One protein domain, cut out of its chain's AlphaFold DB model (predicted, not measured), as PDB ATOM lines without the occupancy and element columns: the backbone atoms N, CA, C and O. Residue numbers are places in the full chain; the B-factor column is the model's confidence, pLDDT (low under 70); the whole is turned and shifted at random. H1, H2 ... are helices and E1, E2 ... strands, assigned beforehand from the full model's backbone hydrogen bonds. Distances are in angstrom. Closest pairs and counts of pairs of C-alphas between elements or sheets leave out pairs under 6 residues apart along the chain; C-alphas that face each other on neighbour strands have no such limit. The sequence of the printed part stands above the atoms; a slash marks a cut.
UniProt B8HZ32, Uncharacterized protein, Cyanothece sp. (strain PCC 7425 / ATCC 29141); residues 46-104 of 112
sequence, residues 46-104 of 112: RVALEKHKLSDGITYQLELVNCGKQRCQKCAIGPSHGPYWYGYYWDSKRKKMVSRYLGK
ATOM      1  N   ARG A  46     176.288 124.643 190.637       85.88
ATOM      2  CA  ARG A  46     175.043 125.121 190.046       85.88
ATOM      3  C   ARG A  46     173.879 124.673 190.909       85.88
ATOM      4  O   ARG A  46     173.857 123.529 191.358       85.88
ATOM      5  N   VAL A  47     172.935 125.573 191.135       88.31
ATOM      6  CA  VAL A  47     171.728 125.308 191.922       88.31
ATOM      7  C   VAL A  47     170.532 125.440 190.994       88.31
ATOM      8  O   VAL A  47     170.296 126.524 190.464       88.31
ATOM      9  N   ALA A  48     169.802 124.345 190.790       89.88
ATOM     10  CA  ALA A  48     168.574 124.340 190.004       89.88
ATOM     11  C   ALA A  48     167.423 124.939 190.823       89.88
ATOM     12  O   ALA A  48     167.114 124.456 191.910       89.88
ATOM     13  N   LEU A  49     166.813 125.992 190.288       90.25
ATOM     14  CA  LEU A  49     165.616 126.642 190.820       90.25
ATOM     15  C   LEU A  49     164.347 126.004 190.256       90.25
ATOM     16  O   LEU A  49     163.395 125.765 190.989       90.25
ATOM     17  N   GLU A  50     164.353 125.700 188.956       92.31
ATOM     18  CA  GLU A  50     163.217 125.116 188.239       92.31
ATOM     19  C   GLU A  50     163.688 123.993 187.320       92.31
ATOM     20  O   GLU A  50     164.834 123.983 186.859       92.31
ATOM     21  N   LYS A  51     162.793 123.042 187.037       91.94
ATOM     22  CA  LYS A  51     163.073 121.895 186.173       91.94
ATOM     23  C   LYS A  51     161.853 121.537 185.337       91.94
ATOM     24  O   LYS A  51     160.837 121.115 185.880       91.94
ATOM     25  N   HIS A  52     161.980 121.641 184.020       89.88
ATOM     26  CA  HIS A  52     160.940 121.301 183.054       89.88
ATOM     27  C   HIS A  52     161.379 120.088 182.237       89.88
ATOM     28  O   HIS A  52     162.451 120.081 181.633       89.88
ATOM     29  N   LYS A  53     160.556 119.040 182.217       85.38
ATOM     30  CA  LYS A  53     160.772 117.875 181.358       85.38
ATOM     31  C   LYS A  53     159.816 117.976 180.178       85.38
ATOM     32  O   LYS A  53     158.608 117.902 180.384       85.38
ATOM     33  N   LEU A  54     160.354 118.155 178.975       81.00
ATOM     34  CA  LEU A  54     159.558 118.192 177.753       81.00
ATOM     35  C   LEU A  54     159.531 116.804 177.087       81.00
ATOM     36  O   LEU A  54     160.263 115.883 177.466       81.00
ATOM     37  N   SER A  55     158.634 116.638 176.117       74.75
ATOM     38  CA  SER A  55     158.455 115.396 175.352       74.75
ATOM     39  C   SER A  55     159.596 115.114 174.366       74.75
ATOM     40  O   SER A  55     159.739 113.980 173.916       74.75
ATOM     41  N   ASP A  56     160.438 116.110 174.083       79.19
ATOM     42  CA  ASP A  56     161.632 116.030 173.229       79.19
ATOM     43  C   ASP A  56     162.783 115.203 173.847       79.19
ATOM     44  O   ASP A  56     163.832 115.020 173.230       79.19
ATOM     45  N   GLY A  57     162.603 114.693 175.071       83.12
ATOM     46  CA  GLY A  57     163.622 113.942 175.801       83.12
ATOM     47  C   GLY A  57     164.707 114.824 176.425       83.12
ATOM     48  O   GLY A  57     165.668 114.296 176.993       83.12
ATOM     49  N   ILE A  58     164.550 116.150 176.366       90.75
ATOM     50  CA  ILE A  58     165.435 117.128 176.989       90.75
ATOM     51  C   ILE A  58     164.817 117.585 178.311       90.75
ATOM     52  O   ILE A  58     163.616 117.819 178.457       90.75
ATOM     53  N   THR A  59     165.664 117.687 179.329       92.75
ATOM     54  CA  THR A  59     165.294 118.282 180.614       92.75
ATOM     55  C   THR A  59     165.891 119.673 180.705       92.75
ATOM     56  O   THR A  59     167.111 119.821 180.718       92.75
ATOM     57  N   TYR A  60     165.046 120.685 180.801       92.81
ATOM     58  CA  TYR A  60     165.451 122.073 180.955       92.81
ATOM     59  C   TYR A  60     165.490 122.439 182.435       92.81
ATOM     60  O   TYR A  60     164.606 122.051 183.194       92.81
ATOM     61  N   GLN A  61     166.525 123.154 182.860       94.25
ATOM     62  CA  GLN A  61     166.678 123.619 184.235       94.25
ATOM     63  C   GLN A  61     167.053 125.093 184.257       94.25
ATOM     64  O   GLN A  61     167.910 125.526 183.484       94.25
ATOM     65  N   LEU A  62     166.423 125.843 185.157       93.81
ATOM     66  CA  LEU A  62     166.779 127.220 185.461       93.81
ATOM     67  C   LEU A  62     167.768 127.209 186.628       93.81
ATOM     68  O   LEU A  62     167.409 126.791 187.723       93.81
ATOM     69  N   GLU A  63     169.008 127.637 186.409       92.94
ATOM     70  CA  GLU A  63     170.106 127.460 187.363       92.94
ATOM     71  C   GLU A  63     170.800 128.769 187.744       92.94
ATOM     72  O   GLU A  63     171.078 129.619 186.896       92.94
ATOM     73  N   LEU A  64     171.171 128.885 189.018       91.56
ATOM     74  CA  LEU A  64     172.166 129.843 189.502       91.56
ATOM     75  C   LEU A  64     173.553 129.200 189.447       91.56
ATOM     76  O   LEU A  64     173.716 128.053 189.854       91.56
ATOM     77  N   VAL A  65     174.565 129.929 188.981       88.12
ATOM     78  CA  VAL A  65     175.906 129.409 188.680       88.12
ATOM     79  C   VAL A  65     176.968 130.161 189.467       88.12
ATOM     80  O   VAL A  65     177.186 131.357 189.250       88.12
ATOM     81  N   ASN A  66     177.673 129.467 190.362       87.19
ATOM     82  CA  ASN A  66     178.848 130.037 191.014       87.19
ATOM     83  C   ASN A  66     179.998 130.086 190.004       87.19
ATOM     84  O   ASN A  66     180.327 129.090 189.362       87.19
ATOM     85  N   CYS A  67     180.579 131.272 189.805       83.50
ATOM     86  CA  CYS A  67     181.684 131.434 188.862       83.50
ATOM     87  C   CYS A  67     183.037 130.996 189.435       83.50
ATOM     88  O   CYS A  67     184.014 130.941 188.687       83.50
ATOM     89  N   GLY A  68     183.119 130.752 190.747       78.69
ATOM     90  CA  GLY A  68     184.330 130.276 191.406       78.69
ATOM     91  C   GLY A  68     185.436 131.315 191.580       78.69
ATOM     92  O   GLY A  68     186.528 130.989 192.036       78.69
ATOM     93  N   LYS A  69     185.204 132.574 191.196       82.31
ATOM     94  CA  LYS A  69     186.204 133.637 191.332       82.31
ATOM     95  C   LYS A  69     186.143 134.220 192.741       82.31
ATOM     96  O   LYS A  69     185.148 134.848 193.086       82.31
ATOM     97  N   GLN A  70     187.243 134.123 193.491       81.19
ATOM     98  CA  GLN A  70     187.359 134.657 194.861       81.19
ATOM     99  C   GLN A  70     186.976 136.143 194.984       81.19
ATOM    100  O   GLN A  70     186.460 136.569 196.007       81.19
ATOM    101  N   ARG A  71     187.200 136.943 193.930       84.00
ATOM    102  CA  ARG A  71     186.878 138.383 193.906       84.00
ATOM    103  C   ARG A  71     185.470 138.704 193.381       84.00
ATOM    104  O   ARG A  71     185.154 139.872 193.168       84.00
ATOM    105  N   CYS A  72     184.629 137.705 193.105       85.19
ATOM    106  CA  CYS A  72     183.274 137.950 192.616       85.19
ATOM    107  C   CYS A  72     182.325 138.300 193.767       85.19
ATOM    108  O   CYS A  72     181.789 137.417 194.430       85.19
ATOM    109  N   GLN A  73     182.051 139.595 193.940       83.50
ATOM    110  CA  GLN A  73     181.142 140.095 194.982       83.50
ATOM    111  C   GLN A  73     179.722 139.520 194.866       83.50
ATOM    112  O   GLN A  73     179.099 139.195 195.870       83.50
ATOM    113  N   LYS A  74     179.226 139.309 193.637       82.88
ATOM    114  CA  LYS A  74     177.896 138.717 193.411       82.88
ATOM    115  C   LYS A  74     177.782 137.294 193.960       82.88
ATOM    116  O   LYS A  74     176.737 136.951 194.486       82.88
ATOM    117  N   CYS A  75     178.844 136.493 193.848       83.81
ATOM    118  CA  CYS A  75     178.867 135.137 194.409       83.81
ATOM    119  C   CYS A  75     179.171 135.127 195.919       83.81
ATOM    120  O   CYS A  75     178.906 134.124 196.567       83.81
ATOM    121  N   ALA A  76     179.737 136.205 196.474       78.12
ATOM    122  CA  ALA A  76     180.099 136.296 197.891       78.12
ATOM    123  C   ALA A  76     178.930 136.724 198.797       78.12
ATOM    124  O   ALA A  76     178.887 136.338 199.959       78.12
ATOM    125  N   ILE A  77     177.999 137.534 198.278       71.69
ATOM    126  CA  ILE A  77     176.942 138.187 199.072       71.69
ATOM    127  C   ILE A  77     175.590 137.453 198.964       71.69
ATOM    128  O   ILE A  77     174.715 137.641 199.804       71.69
ATOM    129  N   GLY A  78     175.384 136.615 197.945       65.19
ATOM    130  CA  GLY A  78     174.077 136.002 197.711       65.19
ATOM    131  C   GLY A  78     174.055 135.004 196.552       65.19
ATOM    132  O   GLY A  78     175.116 134.518 196.152       65.19
ATOM    133  N   PRO A  79     172.857 134.665 196.024       61.75
ATOM    134  CA  PRO A  79     172.713 133.637 195.006       61.75
ATOM    135  C   PRO A  79     173.609 133.930 193.802       61.75
ATOM    136  O   PRO A  79     173.605 135.021 193.231       61.75
ATOM    137  N   SER A  80     174.397 132.917 193.454       78.94
ATOM    138  CA  SER A  80     175.352 132.885 192.355       78.94
ATOM    139  C   SER A  80     174.770 133.375 191.013       78.94
ATOM    140  O   SER A  80     173.561 133.470 190.844       78.94
ATOM    141  N   HIS A  81     175.610 133.690 190.019       84.00
ATOM    142  CA  HIS A  81     175.173 134.305 188.754       84.00
ATOM    143  C   HIS A  81     173.966 133.623 188.094       84.00
ATOM    144  O   HIS A  81     173.940 132.407 187.952       84.00
ATOM    145  N   GLY A  82     173.051 134.424 187.551       82.38
ATOM    146  CA  GLY A  82     171.909 133.939 186.786       82.38
ATOM    147  C   GLY A  82     170.604 134.565 187.290       82.38
ATOM    148  O   GLY A  82     170.639 135.725 187.709       82.38
ATOM    149  N   PRO A  83     169.480 133.837 187.219       91.00
ATOM    150  CA  PRO A  83     169.413 132.454 186.767       91.00
ATOM    151  C   PRO A  83     169.538 132.317 185.236       91.00
ATOM    152  O   PRO A  83     169.248 133.250 184.482       91.00
ATOM    153  N   TYR A  84     170.018 131.160 184.781       92.75
ATOM    154  CA  TYR A  84     170.184 130.812 183.371       92.75
ATOM    155  C   TYR A  84     169.563 129.458 183.054       92.75
ATOM    156  O   TYR A  84     169.643 128.532 183.854       92.75
ATOM    157  N   TRP A  85     169.024 129.314 181.854       94.12
ATOM    158  CA  TRP A  85     168.517 128.055 181.346       94.12
ATOM    159  C   TRP A  85     169.639 127.161 180.827       94.12
ATOM    160  O   TRP A  85     170.502 127.581 180.045       94.12
ATOM    161  N   TYR A  86     169.576 125.897 181.231       93.94
ATOM    162  CA  TYR A  86     170.386 124.802 180.724       93.94
ATOM    163  C   TYR A  86     169.487 123.674 180.221       93.94
ATOM    164  O   TYR A  86     168.508 123.323 180.867       93.94
ATOM    165  N   GLY A  87     169.839 123.084 179.081       93.88
ATOM    166  CA  GLY A  87     169.224 121.858 178.572       93.88
ATOM    167  C   GLY A  87     170.110 120.652 178.860       93.88
ATOM    168  O   GLY A  87     171.312 120.699 178.595       93.88
ATOM    169  N   TYR A  88     169.524 119.576 179.377       93.94
ATOM    170  CA  TYR A  88     170.191 118.316 179.692       93.94
ATOM    171  C   TYR A  88     169.660 117.203 178.804       93.94
ATOM    172  O   TYR A  88     168.457 116.947 178.782       93.94
ATOM    173  N   TYR A  89     170.563 116.520 178.109       93.25
ATOM    174  CA  TYR A  89     170.218 115.425 177.208       93.25
ATOM    175  C   TYR A  89     171.294 114.336 177.222       93.25
ATOM    176  O   TYR A  89     172.443 114.565 177.610       93.25
ATOM    177  N   TRP A  90     170.908 113.124 176.827       94.00
ATOM    178  CA  TRP A  90     171.835 112.006 176.684       94.00
ATOM    179  C   TRP A  90     172.586 112.108 175.353       94.00
ATOM    180  O   TRP A  90     171.982 112.061 174.283       94.00
ATOM    181  N   ASP A  91     173.910 112.232 175.406       94.69
ATOM    182  CA  ASP A  91     174.769 112.171 174.224       94.69
ATOM    183  C   ASP A  91     175.156 110.709 173.971       94.69
ATOM    184  O   ASP A  91     175.976 110.135 174.693       94.69
ATOM    185  N   SER A  92     174.564 110.098 172.943       93.25
ATOM    186  CA  SER A  92     174.789 108.689 172.595       93.25
ATOM    187  C   SER A  92     176.226 108.397 172.157       93.25
ATOM    188  O   SER A  92     176.745 107.322 172.458       93.25
ATOM    189  N   LYS A  93     176.906 109.359 171.515       94.94
ATOM    190  CA  LYS A  93     178.305 109.212 171.082       94.94
ATOM    191  C   LYS A  93     179.244 109.221 172.281       94.94
ATOM    192  O   LYS A  93     180.167 108.415 172.356       94.94
ATOM    193  N   ARG A  94     179.000 110.125 173.235       93.00
ATOM    194  CA  ARG A  94     179.809 110.247 174.460       93.00
ATOM    195  C   ARG A  94     179.349 109.326 175.593       93.00
ATOM    196  O   ARG A  94     180.014 109.301 176.627       93.00
ATOM    197  N   LYS A  95     178.233 108.609 175.410       94.81
ATOM    198  CA  LYS A  95     177.586 107.720 176.390       94.81
ATOM    199  C   LYS A  95     177.430 108.371 177.772       94.81
ATOM    200  O   LYS A  95     177.740 107.758 178.791       94.81
ATOM    201  N   LYS A  96     177.004 109.638 177.809       94.19
ATOM    202  CA  LYS A  96     176.808 110.394 179.057       94.19
ATOM    203  C   LYS A  96     175.766 111.497 178.908       94.19
ATOM    204  O   LYS A  96     175.534 111.991 177.807       94.19
ATOM    205  N   MET A  97     175.203 111.939 180.030       92.81
ATOM    206  CA  MET A  97     174.394 113.157 180.077       92.81
ATOM    207  C   MET A  97     175.291 114.383 179.866       92.81
ATOM    208  O   MET A  97     176.365 114.489 180.465       92.81
ATOM    209  N   VAL A  98     174.859 115.306 179.012       93.56
ATOM    210  CA  VAL A  98     175.544 116.575 178.752       93.56
ATOM    211  C   VAL A  98     174.589 117.737 178.994       93.56
ATOM    212  O   VAL A  98     173.380 117.590 178.827       93.56
ATOM    213  N   SER A  99     175.140 118.883 179.393       92.50
ATOM    214  CA  SER A  99     174.391 120.129 179.543       92.50
ATOM    215  C   SER A  99     174.764 121.129 178.452       92.50
ATOM    216  O   SER A  99     175.921 121.205 178.031       92.50
ATOM    217  N   ARG A 100     173.785 121.921 178.010       92.75
ATOM    218  CA  ARG A 100     173.953 123.027 177.060       92.75
ATOM    219  C   ARG A 100     173.384 124.304 177.662       92.75
ATOM    220  O   ARG A 100     172.255 124.300 178.131       92.75
ATOM    221  N   TYR A 101     174.159 125.384 177.638       92.50
ATOM    222  CA  TYR A 101     173.707 126.714 178.055       92.50
ATOM    223  C   TYR A 101     172.762 127.309 177.005       92.50
ATOM    224  O   TYR A 101     173.106 127.329 175.822       92.50
ATOM    225  N   LEU A 102     171.596 127.783 177.444       91.44
ATOM    226  CA  LEU A 102     170.532 128.322 176.587       91.44
ATOM    227  C   LEU A 102     170.285 129.823 176.813       91.44
ATOM    228  O   LEU A 102     169.633 130.470 176.001       91.44
ATOM    229  N   GLY A 103     170.845 130.408 177.876       91.62
ATOM    230  CA  GLY A 103     170.737 131.842 178.150       91.62
ATOM    231  C   GLY A 103     169.698 132.180 179.214       91.62
ATOM    232  O   GLY A 103     169.458 131.400 180.122       91.62
ATOM    233  N   LYS A 104     169.130 133.390 179.159       91.38
ATOM    234  CA  LYS A 104     168.206 133.900 180.193       91.38
ATOM    235  C   LYS A 104     166.725 133.680 179.877       91.38
ATOM    236  O   LYS A 104     165.902 133.759 180.780       91.38
TER     237      LYS A 104
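What this domain is: This is residues 46 to 104 of the 112 residues of an uncharacterized protein of Cyanothece sp. (strain PCC 7425 / ATCC 29141) (UniProt B8HZ32). You are looking at one strongly twisted sheet of four strands, made of two hairpins side by side, E1 with E2 and E3 with E4, whose turns spread away from each other at one end. At the opposite end the link between the hairpins makes a loop that reaches past the sheet and holds the small helix H1, which covers neither face. The printed part has 59 residues, with four named strands and one named helix in the order E1, E2, H1, E3, E4; the sheet's order is E1, E2, E3, E4, all antiparallel, and the class is mostly strand. The whole is loose, with a radius of gyration of the C-alphas of 13.5 A, and elongated, spanning 38 by 22 by 15 A.

Where its parts are: Find C-alpha 46 at (175.043, 125.121, 190.046); from there E1 runs through residues 46 to 53, 18.2 A long, and bends by 75 degrees at residue 49. E2 follows in residues 59 to 65, 17.4 A long. H1 is residues 73 to 77, beginning at C-alpha 73, (181.142, 140.095, 194.982). E3, the longest strand, holds residues 81 to 91 over 26.5 A and bends by 61 degrees at residue 84. E4, residues 96 to 103, covers 22.3 A and ends at C-alpha 103, (170.737, 131.842, 178.150).

How they stand to each other: Begin at the edge strand E1, which forms a hairpin with E2, antiparallel at 162 degrees; look for N 47 and O 64, 2.9 A apart, and N 52 and O 60, 2.8 A. The inner strands E2 and E3 are antiparallel neighbours at 143 degrees, with N 61 and O 86 at 2.8 A. E3 and the other edge strand, E4, form a hairpin, antiparallel at 144 degrees, where N 87 and O 100 stand 2.9 A apart and the C-alphas of Tyr 88 and Ser 99 face each other at 4.6 A. From edge to edge the strands' lines turn by 84 degrees. E1 and E4 are apart. H1 is not on the sheet, but only just, with 4 pairs of C-alphas within 10 A; its closest C-alphas to E3 are those of Cys 75 and His 81, 6.8 A. In H1 every O i to N i+4 pair is within hydrogen-bond range.

The domain as a whole: The C-alphas farthest apart are those of Ser 55 and Arg 71, at 41.0 A. The printed part has no cut. The link from E2 to H1 is short, with 7 residues; the other three links are tight. The mean pLDDT of the printed part is 87.7, and residues 78 to 79 are under 70.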